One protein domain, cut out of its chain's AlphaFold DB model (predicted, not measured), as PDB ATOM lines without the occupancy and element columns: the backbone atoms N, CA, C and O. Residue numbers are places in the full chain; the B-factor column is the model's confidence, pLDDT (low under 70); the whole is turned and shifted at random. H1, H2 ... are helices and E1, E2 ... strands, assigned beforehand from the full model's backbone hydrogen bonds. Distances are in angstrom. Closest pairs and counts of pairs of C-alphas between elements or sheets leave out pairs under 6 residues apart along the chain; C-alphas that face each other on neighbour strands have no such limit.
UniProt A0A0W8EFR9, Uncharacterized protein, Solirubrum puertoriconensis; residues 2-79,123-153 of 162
ATOM      1  N   LEU A   2       1.133  11.248  48.008       61.38
ATOM      2  CA  LEU A   2       0.579  12.297  47.133       61.38
ATOM      3  C   LEU A   2       0.575  11.817  45.663       61.38
ATOM      4  O   LEU A   2       1.649  11.454  45.174       61.38
ATOM      5  N   PRO A   3      -0.564  11.840  44.936       68.75
ATOM      6  CA  PRO A   3      -0.689  11.256  43.589       68.75
ATOM      7  C   PRO A   3       0.361  11.739  42.577       68.75
ATOM      8  O   PRO A   3       0.810  10.991  41.714       68.75
ATOM      9  N   LYS A   4       0.815  12.989  42.703       68.69
ATOM     10  CA  LYS A   4       1.843  13.583  41.837       68.69
ATOM     11  C   LYS A   4       3.237  12.992  42.057       68.69
ATOM     12  O   LYS A   4       3.948  12.733  41.091       68.69
ATOM     13  N   ALA A   5       3.613  12.758  43.313       71.62
ATOM     14  CA  ALA A   5       4.878  12.108  43.639       71.62
ATOM     15  C   ALA A   5       4.898  10.680  43.082       71.62
ATOM     16  O   ALA A   5       5.892  10.257  42.504       71.62
ATOM     17  N   GLN A   6       3.763   9.983  43.172       76.25
ATOM     18  CA  GLN A   6       3.594   8.648  42.610       76.25
ATOM     19  C   GLN A   6       3.716   8.643  41.081       76.25
ATOM     20  O   GLN A   6       4.446   7.814  40.558       76.25
ATOM     21  N   LYS A   7       3.100   9.597  40.366       83.25
ATOM     22  CA  LYS A   7       3.264   9.730  38.904       83.25
ATOM     23  C   LYS A   7       4.716   9.988  38.496       83.25
ATOM     24  O   LYS A   7       5.209   9.360  37.566       83.25
ATOM     25  N   LYS A   8       5.417  10.880  39.206       82.44
ATOM     26  CA  LYS A   8       6.843  11.153  38.957       82.44
ATOM     27  C   LYS A   8       7.713   9.921  39.199       82.44
ATOM     28  O   LYS A   8       8.601   9.641  38.404       82.44
ATOM     29  N   LEU A   9       7.434   9.169  40.263       83.62
ATOM     30  CA  LEU A   9       8.129   7.914  40.550       83.62
ATOM     31  C   LEU A   9       7.822   6.838  39.510       83.62
ATOM     32  O   LEU A   9       8.737   6.162  39.058       83.62
ATOM     33  N   GLN A  10       6.565   6.702  39.086       86.00
ATOM     34  CA  GLN A  10       6.182   5.787  38.011       86.00
ATOM     35  C   GLN A  10       6.940   6.111  36.724       86.00
ATOM     36  O   GLN A  10       7.570   5.220  36.170       86.00
ATOM     37  N   PHE A  11       6.960   7.381  36.306       87.19
ATOM     38  CA  PHE A  11       7.763   7.825  35.166       87.19
ATOM     39  C   PHE A  11       9.252   7.514  35.355       87.19
ATOM     40  O   PHE A  11       9.893   6.981  34.462       87.19
ATOM     41  N   TYR A  12       9.805   7.775  36.538       87.75
ATOM     42  CA  TYR A  12      11.198   7.448  36.832       87.75
ATOM     43  C   TYR A  12      11.499   5.946  36.669       87.75
ATOM     44  O   TYR A  12      12.550   5.575  36.148       87.75
ATOM     45  N   HIS A  13      10.563   5.076  37.057       87.00
ATOM     46  CA  HIS A  13      10.696   3.629  36.903       87.00
ATOM     47  C   HIS A  13      10.605   3.145  35.451       87.00
ATOM     48  O   HIS A  13      11.178   2.098  35.152       87.00
ATOM     49  N   THR A  14       9.933   3.875  34.552       90.00
ATOM     50  CA  THR A  14       9.870   3.494  33.129       90.00
ATOM     51  C   THR A  14      11.144   3.836  32.360       90.00
ATOM     52  O   THR A  14      11.365   3.300  31.276       90.00
ATOM     53  N   LEU A  15      12.002   4.703  32.902       89.19
ATOM     54  CA  LEU A  15      13.287   5.028  32.290       89.19
ATOM     55  C   LEU A  15      14.226   3.831  32.407       89.19
ATOM     56  O   LEU A  15      14.498   3.375  33.513       89.19
ATOM     57  N   THR A  16      14.746   3.336  31.290       86.19
ATOM     58  CA  THR A  16      15.765   2.270  31.252       86.19
ATOM     59  C   THR A  16      17.186   2.822  31.172       86.19
ATOM     60  O   THR A  16      18.126   2.177  31.622       86.19
ATOM     61  N   ASP A  17      17.325   4.032  30.635       89.19
ATOM     62  CA  ASP A  17      18.591   4.720  30.427       89.19
ATOM     63  C   ASP A  17      19.071   5.447  31.697       89.19
ATOM     64  O   ASP A  17      18.323   6.211  32.322       89.19
ATOM     65  N   ALA A  18      20.327   5.201  32.078       86.12
ATOM     66  CA  ALA A  18      20.919   5.744  33.300       86.12
ATOM     67  C   ALA A  18      21.114   7.266  33.227       86.12
ATOM     68  O   ALA A  18      20.877   7.961  34.220       86.12
ATOM     69  N   ASP A  19      21.466   7.803  32.057       88.38
ATOM     70  CA  ASP A  19      21.679   9.239  31.871       88.38
ATOM     71  C   ASP A  19      20.362  10.011  31.982       88.38
ATOM     72  O   ASP A  19      20.285  11.038  32.662       88.38
ATOM     73  N   ARG A  20      19.275   9.482  31.413       89.31
ATOM     74  CA  ARG A  20      17.926  10.044  31.573       89.31
ATOM     75  C   ARG A  20      17.453  10.009  33.018       89.31
ATOM     76  O   ARG A  20      16.889  10.998  33.491       89.31
ATOM     77  N   ARG A  21      17.689   8.910  33.748       89.88
ATOM     78  CA  ARG A  21      17.395   8.858  35.194       89.88
ATOM     79  C   ARG A  21      18.163   9.950  35.926       89.88
ATOM     80  O   ARG A  21      17.559  10.718  36.674       89.88
ATOM     81  N   ARG A  22      19.455  10.094  35.630       90.19
ATOM     82  CA  ARG A  22      20.301  11.125  36.227       90.19
ATOM     83  C   ARG A  22      19.803  12.543  35.939       90.19
ATOM     84  O   ARG A  22      19.805  13.383  36.839       90.19
ATOM     85  N   GLN A  23      19.339  12.818  34.724       90.25
ATOM     86  CA  GLN A  23      18.750  14.113  34.370       90.25
ATOM     87  C   GLN A  23      17.486  14.413  35.188       90.25
ATOM     88  O   GLN A  23      17.344  15.526  35.698       90.25
ATOM     89  N   VAL A  24      16.601  13.427  35.380       90.94
ATOM     90  CA  VAL A  24      15.405  13.583  36.227       90.94
ATOM     91  C   VAL A  24      15.782  13.852  37.682       90.94
ATOM     92  O   VAL A  24      15.223  14.759  38.298       90.94
ATOM     93  N   GLU A  25      16.749  13.113  38.230       92.31
ATOM     94  CA  GLU A  25      17.243  13.335  39.594       92.31
ATOM     95  C   GLU A  25      17.734  14.774  39.795       92.31
ATOM     96  O   GLU A  25      17.367  15.436  40.771       92.31
ATOM     97  N   LEU A  26      18.560  15.267  38.865       90.25
ATOM     98  CA  LEU A  26      19.116  16.620  38.905       90.25
ATOM     99  C   LEU A  26      18.028  17.684  38.753       90.25
ATOM    100  O   LEU A  26      18.047  18.684  39.475       90.25
ATOM    101  N   PHE A  27      17.068  17.460  37.855       90.56
ATOM    102  CA  PHE A  27      15.942  18.361  37.646       90.56
ATOM    103  C   PHE A  27      15.088  18.501  38.911       90.56
ATOM    104  O   PHE A  27      14.854  19.617  39.375       90.56
ATOM    105  N   GLU A  28      14.666  17.388  39.515       90.62
ATOM    106  CA  GLU A  28      13.839  17.406  40.727       90.62
ATOM    107  C   GLU A  28      14.563  18.073  41.902       90.62
ATOM    108  O   GLU A  28      13.977  18.888  42.625       90.62
ATOM    109  N   GLN A  29      15.865  17.810  42.038       90.19
ATOM    110  CA  GLN A  29      16.697  18.478  43.029       90.19
ATOM    111  C   GLN A  29      16.791  19.994  42.776       90.19
ATOM    112  O   GLN A  29      16.739  20.774  43.730       90.19
ATOM    113  N   GLY A  30      16.897  20.422  41.515       89.00
ATOM    114  CA  GLY A  30      16.906  21.832  41.117       89.00
ATOM    115  C   GLY A  30      15.584  22.545  41.411       89.00
ATOM    116  O   GLY A  30      15.584  23.646  41.967       89.00
ATOM    117  N   VAL A  31      14.452  21.896  41.121       88.69
ATOM    118  CA  VAL A  31      13.108  22.406  41.443       88.69
ATOM    119  C   VAL A  31      12.958  22.619  42.947       88.69
ATOM    120  O   VAL A  31      12.515  23.682  43.387       88.69
ATOM    121  N   TRP A  32      13.367  21.632  43.747       91.56
ATOM    122  CA  TRP A  32      13.349  21.752  45.201       91.56
ATOM    123  C   TRP A  32      14.270  22.885  45.689       91.56
ATOM    124  O   TRP A  32      13.885  23.670  46.559       91.56
ATOM    125  N   ASP A  33      15.476  23.005  45.122       89.69
ATOM    126  CA  ASP A  33      16.455  24.031  45.501       89.69
ATOM    127  C   ASP A  33      15.926  25.450  45.259       89.69
ATOM    128  O   ASP A  33      16.176  26.343  46.070       89.69
ATOM    129  N   LEU A  34      15.189  25.661  44.167       89.12
ATOM    130  CA  LEU A  34      14.560  26.942  43.856       89.12
ATOM    131  C   LEU A  34      13.406  27.246  44.817       89.12
ATOM    132  O   LEU A  34      13.340  28.330  45.395       89.12
ATOM    133  N   ALA A  35      12.503  26.283  44.994       88.75
ATOM    134  CA  ALA A  35      11.308  26.438  45.814       88.75
ATOM    135  C   ALA A  35      11.626  26.680  47.296       88.75
ATOM    136  O   ALA A  35      11.053  27.569  47.928       88.75
ATOM    137  N   SER A  36      12.573  25.917  47.843       90.06
ATOM    138  CA  SER A  36      12.941  25.967  49.263       90.06
ATOM    139  C   SER A  36      13.582  27.283  49.685       90.06
ATOM    140  O   SER A  36      13.594  27.598  50.869       90.06
ATOM    141  N   ARG A  37      14.097  28.079  48.745       89.50
ATOM    142  CA  ARG A  37      14.584  29.439  49.024       89.50
ATOM    143  C   ARG A  37      13.458  30.446  49.226       89.50
ATOM    144  O   ARG A  37      13.724  31.528  49.725       89.50
ATOM    145  N   LYS A  38      12.232  30.103  48.830       87.06
ATOM    146  CA  LYS A  38      11.070  30.992  48.903       87.06
ATOM    147  C   LYS A  38      10.114  30.569  50.008       87.06
ATOM    148  O   LYS A  38       9.625  31.410  50.746       87.06
ATOM    149  N   THR A  39       9.868  29.269  50.149       86.00
ATOM    150  CA  THR A  39       8.853  28.756  51.073       86.00
ATOM    151  C   THR A  39       9.235  27.420  51.707       86.00
ATOM    152  O   THR A  39      10.243  26.802  51.361       86.00
ATOM    153  N   TRP A  40       8.393  26.947  52.623       86.94
ATOM    154  CA  TRP A  40       8.411  25.571  53.093       86.94
ATOM    155  C   TRP A  40       8.035  24.612  51.973       86.94
ATOM    156  O   TRP A  40       7.008  24.757  51.306       86.94
ATOM    157  N   VAL A  41       8.847  23.576  51.818       89.06
ATOM    158  CA  VAL A  41       8.642  22.533  50.824       89.06
ATOM    159  C   VAL A  41       8.359  21.227  51.538       89.06
ATOM    160  O   VAL A  41       9.132  20.801  52.398       89.06
ATOM    161  N   ARG A  42       7.278  20.556  51.147       88.38
ATOM    162  CA  ARG A  42       7.063  19.144  51.453       88.38
ATOM    163  C   ARG A  42       7.671  18.322  50.327       88.38
ATOM    164  O   ARG A  42       7.419  18.576  49.149       88.38
ATOM    165  N   PHE A  43       8.488  17.344  50.684       88.69
ATOM    166  CA  PHE A  43       9.221  16.539  49.718       88.69
ATOM    167  C   PHE A  43       9.456  15.128  50.233       88.69
ATOM    168  O   PHE A  43       9.310  14.839  51.422       88.69
ATOM    169  N   ILE A  44       9.819  14.242  49.317       88.06
ATOM    170  CA  ILE A  44      10.237  12.881  49.630       88.06
ATOM    171  C   ILE A  44      11.679  12.677  49.189       88.06
ATOM    172  O   ILE A  44      12.081  13.180  48.145       88.06
ATOM    173  N   PHE A  45      12.440  11.928  49.979       89.88
ATOM    174  CA  PHE A  45      13.708  11.366  49.538       89.88
ATOM    175  C   PHE A  45      13.448  10.059  48.808       89.88
ATOM    176  O   PHE A  45      12.793   9.169  49.357       89.88
ATOM    177  N   THR A  46      14.035   9.929  47.630       91.25
ATOM    178  CA  THR A  46      13.983   8.733  46.794       91.25
ATOM    179  C   THR A  46      15.401   8.247  46.540       91.25
ATOM    180  O   THR A  46      16.302   9.053  46.311       91.25
ATOM    181  N   TYR A  47      15.626   6.938  46.600       93.00
ATOM    182  CA  TYR A  47      16.932   6.367  46.277       93.00
ATOM    183  C   TYR A  47      17.252   6.556  44.788       93.00
ATOM    184  O   TYR A  47      16.502   6.099  43.925       93.00
ATOM    185  N   ALA A  48      18.374   7.225  44.516       92.69
ATOM    186  CA  ALA A  48      18.895   7.480  43.174       92.69
ATOM    187  C   ALA A  48      19.325   6.176  42.481       92.69
ATOM    188  O   ALA A  48      19.590   5.172  43.154       92.69
ATOM    189  N   ASP A  49      19.430   6.187  41.155       92.81
ATOM    190  CA  ASP A  49      20.028   5.078  40.418       92.81
ATOM    191  C   ASP A  49      21.557   5.161  40.467       92.81
ATOM    192  O   ASP A  49      22.206   5.949  39.788       92.81
ATOM    193  N   ASN A  50      22.145   4.333  41.321       92.06
ATOM    194  CA  ASN A  50      23.582   4.132  41.421       92.06
ATOM    195  C   ASN A  50      23.853   2.676  41.805       92.06
ATOM    196  O   ASN A  50      22.947   1.956  42.228       92.06
ATOM    197  N   GLU A  51      25.105   2.248  41.672       93.56
ATOM    198  CA  GLU A  51      25.516   0.868  41.939       93.56
ATOM    199  C   GLU A  51      25.098   0.389  43.339       93.56
ATOM    200  O   GLU A  51      24.507  -0.682  43.480       93.56
ATOM    201  N   PHE A  52      25.315   1.219  44.363       93.25
ATOM    202  CA  PHE A  52      24.961   0.905  45.747       93.25
ATOM    203  C   PHE A  52      23.460   0.608  45.908       93.25
ATOM    204  O   PHE A  52      23.072  -0.412  46.482       93.25
ATOM    205  N   ASN A  53      22.597   1.467  45.362       94.38
ATOM    206  CA  ASN A  53      21.147   1.288  45.437       94.38
ATOM    207  C   ASN A  53      20.634   0.179  44.510       94.38
ATOM    208  O   ASN A  53      19.636  -0.461  44.854       94.38
ATOM    209  N   ARG A  54      21.292  -0.063  43.364       92.44
ATOM    210  CA  ARG A  54      20.996  -1.187  42.459       92.44
ATOM    211  C   ARG A  54      21.258  -2.515  43.155       92.44
ATOM    212  O   ARG A  54      20.344  -3.330  43.243       92.44
ATOM    213  N   LYS A  55      22.441  -2.680  43.757       94.50
ATOM    214  CA  LYS A  55      22.812  -3.874  44.532       94.50
ATOM    215  C   LYS A  55      21.859  -4.125  45.703       94.50
ATOM    216  O   LYS A  55      21.534  -5.266  46.004       94.50
ATOM    217  N   ALA A  56      21.377  -3.061  46.341       92.75
ATOM    218  CA  ALA A  56      20.422  -3.160  47.441       92.75
ATOM    219  C   ALA A  56      18.952  -3.339  47.000       92.75
ATOM    220  O   ALA A  56      18.083  -3.467  47.865       92.75
ATOM    221  N   GLY A  57      18.637  -3.282  45.698       92.44
ATOM    222  CA  GLY A  57      17.261  -3.356  45.187       92.44
ATOM    223  C   GLY A  57      16.372  -2.180  45.620       92.44
ATOM    224  O   GLY A  57      15.164  -2.341  45.809       92.44
ATOM    225  N   ARG A  58      16.965  -0.997  45.844       92.81
ATOM    226  CA  ARG A  58      16.287   0.179  46.424       92.81
ATOM    227  C   ARG A  58      16.001   1.302  45.435       92.81
ATOM    228  O   ARG A  58      15.283   2.220  45.814       92.81
ATOM    229  N   VAL A  59      16.538   1.253  44.215       90.12
ATOM    230  CA  VAL A  59      16.385   2.321  43.206       90.12
ATOM    231  C   VAL A  59      14.917   2.726  43.046       90.12
ATOM    232  O   VAL A  59      14.040   1.880  42.884       90.12
ATOM    233  N   GLY A  60      14.647   4.030  43.138       86.88
ATOM    234  CA  GLY A  60      13.302   4.598  43.019       86.88
ATOM    235  C   GLY A  60      12.388   4.375  44.231       86.88
ATOM    236  O   GLY A  60      11.285   4.915  44.264       86.88
ATOM    237  N   ARG A  61      12.819   3.648  45.274       89.06
ATOM    238  CA  ARG A  61      12.033   3.513  46.510       89.06
ATOM    239  C   ARG A  61      12.102   4.786  47.346       89.06
ATOM    240  O   ARG A  61      13.137   5.453  47.431       89.06
ATOM    241  N   ILE A  62      11.000   5.083  48.028       89.12
ATOM    242  CA  ILE A  62      10.917   6.205  48.962       89.12
ATOM    243  C   ILE A  62      11.666   5.850  50.245       89.12
ATOM    244  O   ILE A  62      11.409   4.826  50.871       89.12
ATOM    245  N   SER A  63      12.581   6.726  50.649       86.25
ATOM    246  CA  SER A  63      13.356   6.622  51.886       86.25
ATOM    247  C   SER A  63      12.669   7.336  53.054       86.25
ATOM    248  O   SER A  63      12.642   6.826  54.170       86.25
ATOM    249  N   SER A  64      12.128   8.541  52.833       82.19
ATOM    250  CA  SER A  64      11.419   9.310  53.869       82.19
ATOM    251  C   SER A  64      10.635  10.477  53.275       82.19
ATOM    252  O   SER A  64      10.949  10.938  52.183       82.19
ATOM    253  N   THR A  65       9.647  10.976  54.021       83.94
ATOM    254  CA  THR A  65       8.950  12.240  53.732       83.94
ATOM    255  C   THR A  65       9.410  13.315  54.709       83.94
ATOM    256  O   THR A  65       9.597  13.025  55.892       83.94
ATOM    257  N   ARG A  66       9.606  14.540  54.218       86.31
ATOM    258  CA  ARG A  66      10.140  15.676  54.975       86.31
ATOM    259  C   ARG A  66       9.408  16.971  54.651       86.31
ATOM    260  O   ARG A  66       8.756  17.098  53.611       86.31
ATOM    261  N   ILE A  67       9.553  17.930  55.559       87.94
ATOM    262  CA  ILE A  67       9.158  19.323  55.375       87.94
ATOM    263  C   ILE A  67      10.367  20.168  55.737       87.94
ATOM    264  O   ILE A  67      10.890  20.045  56.843       87.94
ATOM    265  N   GLY A  68      10.820  21.003  54.814       89.12
ATOM    266  CA  GLY A  68      11.988  21.825  55.067       89.12
ATOM    267  C   GLY A  68      12.068  23.057  54.191       89.12
ATOM    268  O   GLY A  68      11.350  23.183  53.198       89.12
ATOM    269  N   THR A  69      12.950  23.963  54.587       89.31
ATOM    270  CA  THR A  69      13.198  25.232  53.906       89.31
ATOM    271  C   THR A  69      14.689  25.539  53.860       89.31
ATOM    272  O   THR A  69      15.487  25.030  54.653       89.31
ATOM    273  N   ARG A  70      15.068  26.378  52.903       89.94
ATOM    274  CA  ARG A  70      16.365  27.060  52.831       89.94
ATOM    275  C   ARG A  70      16.219  28.572  52.950       89.94
ATOM    276  O   ARG A  70      17.237  29.259  52.970       89.94
ATOM    277  N   ASN A  71      14.990  29.076  53.011       85.44
ATOM    278  CA  ASN A  71      14.712  30.468  53.295       85.44
ATOM    279  C   ASN A  71      15.034  30.744  54.772       85.44
ATOM    280  O   ASN A  71      14.399  30.166  55.653       85.44
ATOM    281  N   LEU A  72      16.030  31.596  55.028       84.69
ATOM    282  CA  LEU A  72      16.471  31.936  56.382       84.69
ATOM    283  C   LEU A  72      15.432  32.759  57.146       84.69
ATOM    284  O   LEU A  72      15.371  32.658  58.369       84.69
ATOM    285  N   ASP A  73      14.584  33.504  56.442       82.00
ATOM    286  CA  ASP A  73      13.564  34.354  57.059       82.00
ATOM    287  C   ASP A  73      12.450  33.522  57.688       82.00
ATOM    288  O   ASP A  73      11.841  33.920  58.677       82.00
ATOM    289  N   LEU A  74      12.255  32.306  57.172       79.38
ATOM    290  CA  LEU A  74      11.312  31.326  57.705       79.38
ATOM    291  C   LEU A  74      11.869  30.530  58.891       79.38
ATOM    292  O   LEU A  74      11.150  29.714  59.462       79.38
ATOM    293  N   ILE A  75      13.142  30.722  59.245       79.88
ATOM    294  CA  ILE A  75      13.812  29.989  60.321       79.88
ATOM    295  C   ILE A  75      13.853  30.873  61.574       79.88
ATOM    296  O   ILE A  75      14.208  32.055  61.453       79.88
ATOM    297  N   PRO A  76      13.539  30.325  62.767       79.50
ATOM    298  CA  PRO A  76      13.681  31.044  64.030       79.50
ATOM    299  C   PRO A  76      15.084  31.630  64.189       79.50
ATOM    300  O   PRO A  76      16.074  30.977  63.854       79.50
ATOM    301  N   SER A  77      15.177  32.865  64.678       78.75
ATOM    302  CA  SER A  77      16.436  33.616  64.777       78.75
ATOM    303  C   SER A  77      17.550  32.862  65.508       78.75
ATOM    304  O   SER A  77      18.703  32.906  65.090       78.75
ATOM    305  N   GLU A  78      17.188  32.126  66.554       80.25
ATOM    306  CA  GLU A  78      18.051  31.307  67.399       80.25
ATOM    307  C   GLU A  78      18.640  30.092  66.669       80.25
ATOM    308  O   GLU A  78      19.730  29.632  67.009       80.25
ATOM    309  N   ASP A  79      17.944  29.611  65.638       80.50
ATOM    310  CA  ASP A  79      18.342  28.468  64.827       80.50
ATOM    311  C   ASP A  79      19.014  28.899  63.517       80.50
ATOM    312  O   ASP A  79      19.549  28.058  62.786       80.50
ATOM    313  N   GLY A 123      13.457  22.619  65.337       67.94
ATOM    314  CA  GLY A 123      13.840  22.211  63.986       67.94
ATOM    315  C   GLY A 123      15.363  22.102  63.876       67.94
ATOM    316  O   GLY A 123      16.112  22.636  64.694       67.94
ATOM    317  N   GLN A 124      15.846  21.329  62.904       82.25
ATOM    318  CA  GLN A 124      17.274  21.019  62.809       82.25
ATOM    319  C   GLN A 124      17.806  21.210  61.397       82.25
ATOM    320  O   GLN A 124      17.198  20.795  60.410       82.25
ATOM    321  N   TRP A 125      19.015  21.759  61.310       86.56
ATOM    322  CA  TRP A 125      19.773  21.804  60.069       86.56
ATOM    323  C   TRP A 125      20.211  20.408  59.638       86.56
ATOM    324  O   TRP A 125      21.098  19.800  60.243       86.56
ATOM    325  N   ARG A 126      19.664  19.930  58.522       86.88
ATOM    326  CA  ARG A 126      20.017  18.652  57.906       86.88
ATOM    327  C   ARG A 126      20.779  18.841  56.607       86.88
ATOM    328  O   ARG A 126      20.623  19.837  55.907       86.88
ATOM    329  N   SER A 127      21.605  17.855  56.291       87.31
ATOM    330  CA  SER A 127      22.254  17.726  54.989       87.31
ATOM    331  C   SER A 127      21.425  16.815  54.090       87.31
ATOM    332  O   SER A 127      20.710  15.931  54.573       87.31
ATOM    333  N   PHE A 128      21.539  17.008  52.778       85.81
ATOM    334  CA  PHE A 128      20.998  16.052  51.815       85.81
ATOM    335  C   PHE A 128      21.646  14.680  52.000       85.81
ATOM    336  O   PHE A 128      22.853  14.580  52.223       85.81
ATOM    337  N   ARG A 129      20.833  13.621  51.936       83.81
ATOM    338  CA  ARG A 129      21.328  12.250  52.077       83.81
ATOM    339  C   ARG A 129      22.087  11.851  50.806       83.81
ATOM    340  O   ARG A 129      21.560  12.064  49.710       83.81
ATOM    341  N   PRO A 130      23.279  11.243  50.925       86.19
ATOM    342  CA  PRO A 130      23.970  10.694  49.766       86.19
ATOM    343  C   PRO A 130      23.117   9.600  49.116       86.19
ATOM    344  O   PRO A 130      22.291   8.970  49.780       86.19
ATOM    345  N   ASN A 131      23.314   9.370  47.815       91.56
ATOM    346  CA  ASN A 131      22.616   8.334  47.042       91.56
ATOM    347  C   ASN A 131      21.084   8.480  47.028       91.56
ATOM    348  O   ASN A 131      20.359   7.516  46.774       91.56
ATOM    349  N   THR A 132      20.577   9.683  47.288       92.19
ATOM    350  CA  THR A 132      19.158  10.011  47.171       92.19
ATOM    351  C   THR A 132      18.981  11.311  46.408       92.19
ATOM    352  O   THR A 132      19.886  12.143  46.367       92.19
ATOM    353  N   PHE A 133      17.799  11.490  45.840       92.56
ATOM    354  CA  PHE A 133      17.336  12.763  45.312       92.56
ATOM    355  C   PHE A 133      15.997  13.120  45.956       92.56
ATOM    356  O   PHE A 133      15.279  12.246  46.458       92.56
ATOM    357  N   SER A 134      15.676  14.411  45.976       92.00
ATOM    358  CA  SER A 134      14.427  14.903  46.549       92.00
ATOM    359  C   SER A 134      13.398  15.176  45.467       92.00
ATOM    360  O   SER A 134      13.662  15.938  44.546       92.00
ATOM    361  N   ILE A 135      12.196  14.623  45.627       89.50
ATOM    362  CA  ILE A 135      11.040  14.972  44.799       89.50
ATOM    363  C   ILE A 135      10.157  15.913  45.602       89.50
ATOM    364  O   ILE A 135       9.606  15.542  46.645       89.50
ATOM    365  N   MET A 136      10.006  17.137  45.104       89.12
ATOM    366  CA  MET A 136       9.059  18.095  45.658       89.12
ATOM    367  C   MET A 136       7.629  17.599  45.445       89.12
ATOM    368  O   MET A 136       7.238  17.241  44.330       89.12
ATOM    369  N   THR A 137       6.835  17.621  46.512       86.50
ATOM    370  CA  THR A 137       5.446  17.163  46.474       86.50
ATOM    371  C   THR A 137       4.453  18.298  46.677       86.50
ATOM    372  O   THR A 137       3.464  18.346  45.949       86.50
ATOM    373  N   GLN A 138       4.722  19.219  47.608       86.00
ATOM    374  CA  GLN A 138       3.903  20.409  47.855       86.00
ATOM    375  C   GLN A 138       4.759  21.594  48.316       86.00
ATOM    376  O   GLN A 138       5.867  21.430  48.828       86.00
ATOM    377  N   LEU A 139       4.195  22.784  48.170       86.12
ATOM    378  CA  LEU A 139       4.720  24.077  48.588       86.12
ATOM    379  C   LEU A 139       3.749  24.690  49.591       86.12
ATOM    380  O   LEU A 139       2.541  24.552  49.425       86.12
ATOM    381  N   TRP A 140       4.239  25.380  50.611       84.12
ATOM    382  CA  TRP A 140       3.363  26.188  51.454       84.12
ATOM    383  C   TRP A 140       3.083  27.531  50.773       84.12
ATOM    384  O   TRP A 140       4.019  28.256  50.444       84.12
ATOM    385  N   SER A 141       1.818  27.875  50.550       79.88
ATOM    386  CA  SER A 141       1.412  29.207  50.097       79.88
ATOM    387  C   SER A 141       1.030  30.048  51.311       79.88
ATOM    388  O   SER A 141       0.061  29.734  51.997       79.88
ATOM    389  N   PHE A 142       1.789  31.117  51.574       75.19
ATOM    390  CA  PHE A 142       1.483  32.054  52.660       75.19
ATOM    391  C   PHE A 142       0.234  32.886  52.363       75.19
ATOM    392  O   PHE A 142      -0.569  33.111  53.257       75.19
ATOM    393  N   GLU A 143       0.034  33.286  51.108       76.19
ATOM    394  CA  GLU A 143      -1.164  34.017  50.676       76.19
ATOM    395  C   GLU A 143      -2.434  33.209  50.967       76.19
ATOM    396  O   GLU A 143      -3.401  33.715  51.524       76.19
ATOM    397  N   ARG A 144      -2.407  31.913  50.636       74.06
ATOM    398  CA  ARG A 144      -3.569  31.030  50.772       74.06
ATOM    399  C   ARG A 144      -3.616  30.264  52.095       74.06
ATOM    400  O   ARG A 144      -4.556  29.504  52.299       74.06
ATOM    401  N   GLN A 145      -2.591  30.400  52.938       73.50
ATOM    402  CA  GLN A 145      -2.415  29.656  54.195       73.50
ATOM    403  C   GLN A 145      -2.627  28.134  54.044       73.50
ATOM    404  O   GLN A 145      -3.245  27.483  54.885       73.50
ATOM    405  N   GLN A 146      -2.135  27.547  52.946       79.12
ATOM    406  CA  GLN A 146      -2.324  26.122  52.657       79.12
ATOM    407  C   GLN A 146      -1.199  25.518  51.810       79.12
ATOM    408  O   GLN A 146      -0.424  26.220  51.159       79.12
ATOM    409  N   TRP A 147      -1.138  24.184  51.786       82.06
ATOM    410  CA  TRP A 147      -0.242  23.436  50.904       82.06
ATOM    411  C   TRP A 147      -0.793  23.393  49.477       82.06
ATOM    412  O   TRP A 147      -1.873  22.857  49.249       82.06
ATOM    413  N   VAL A 148      -0.013  23.880  48.517       82.62
ATOM    414  CA  VAL A 148      -0.317  23.843  47.081       82.62
ATOM    415  C   VAL A 148       0.631  22.890  46.356       82.62
ATOM    416  O   VAL A 148       1.741  22.619  46.816       82.62
ATOM    417  N   ASP A 149       0.204  22.335  45.228       79.19
ATOM    418  CA  ASP A 149       0.941  21.306  44.489       79.19
ATOM    419  C   ASP A 149       1.607  21.826  43.203       79.19
ATOM    420  O   ASP A 149       2.448  21.123  42.624       79.19
ATOM    421  N   ARG A 150       1.293  23.050  42.754       71.06
ATOM    422  CA  ARG A 150       1.906  23.682  41.572       71.06
ATOM    423  C   ARG A 150       2.672  24.948  41.930       71.06
ATOM    424  O   ARG A 150       2.252  25.736  42.768       71.06
ATOM    425  N   LEU A 151       3.779  25.162  41.216       68.69
ATOM    426  CA  LEU A 151       4.512  26.429  41.258       68.69
ATOM    427  C   LEU A 151       3.675  27.587  40.703       68.69
ATOM    428  O   LEU A 151       3.820  28.693  41.191       68.69
ATOM    429  N   SER A 152       2.781  27.335  39.740       68.06
ATOM    430  CA  SER A 152       1.832  28.342  39.235       68.06
ATOM    431  C   SER A 152       0.858  28.830  40.305       68.06
ATOM    432  O   SER A 152       0.436  29.976  40.279       68.06
ATOM    433  N   ASP A 153       0.504  27.952  41.243       65.44
ATOM    434  CA  ASP A 153      -0.454  28.250  42.311       65.44
ATOM    435  C   ASP A 153       0.241  28.927  43.499       65.44
ATOM    436  O   ASP A 153      -0.400  29.524  44.365       65.44
TER     437      ASP A 153
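AT A GLANCE: This is residues 2 to 79 and 123 to 153 of the 162 residues of an uncharacterized protein of Solirubrum puertoriconensis (UniProt A0A0W8EFR9). Picture a curled, strongly twisted four-strand sheet, with the long helix H2 packed along it over E1 and E4, and H1 folding back nearly alongside H2. H3 is a short turn of helix at one end, and E3 is set off from the sheet. The 109 printed residues, with order H1 H2 E1 H3 E2 E3 E4 E5, are of mixed class; the antiparallel sheet runs E2 E1 E4 E5. The whole is compact, radius of gyration of the C-alphas 14.7 A, spanning 43 by 30 by 19 A.

IN THESE COORDINATES: Find C-alpha 3 at (-0.689, 11.256, 43.589), where H1, residues 3 to 14, begins. Next comes H2, residues 18 to 36, 27.0 A long. Then read E1, 41 to 47; H3, 51 to 55; E2, 62 to 69, which bends by 51 degrees at residue 65; and E3, 124 to 127. E4, 132 to 141, is 26.3 A long; E5, 146 to 148, ends at C-alpha 148, (-0.317, 23.843, 47.081).

HOW THE PARTS SIT: Look for N 43 and O 66, 2.9 A, between E1 and E2, and N 44 and O 135, 3.0 A, between E1 and E4. The hairpin E4 and E5 has N 139 and O 148 at 2.8 A. H2 is on the sheet, height 8.9 A; its closest C-alphas to E4 are Gln 29 and Ser 134, 5.5 A. H1 is on it too, height 10.0 A, and is close to H2 but not clearly touching: Tyr 12 and Arg 21 have the closest C-alphas, 6.6 A, at a shallow tilt of 24 degrees, opposite ways. H3 is not on the sheet, and E3 pairs with no named strand. In H1, H2 and H3 every O i to N i+4 pair is within hydrogen-bond range.

THE WHOLE: The C-alphas farthest apart, Thr 16 and Glu 78, are 46.4 A apart. Residues 80 to 122 are not printed; C-alphas 79 and 123 are 7.8 A apart across the cut. Of the links printed whole, none is long. Residues 2 to 4, 123 and 151 to 153 have pLDDT under 70.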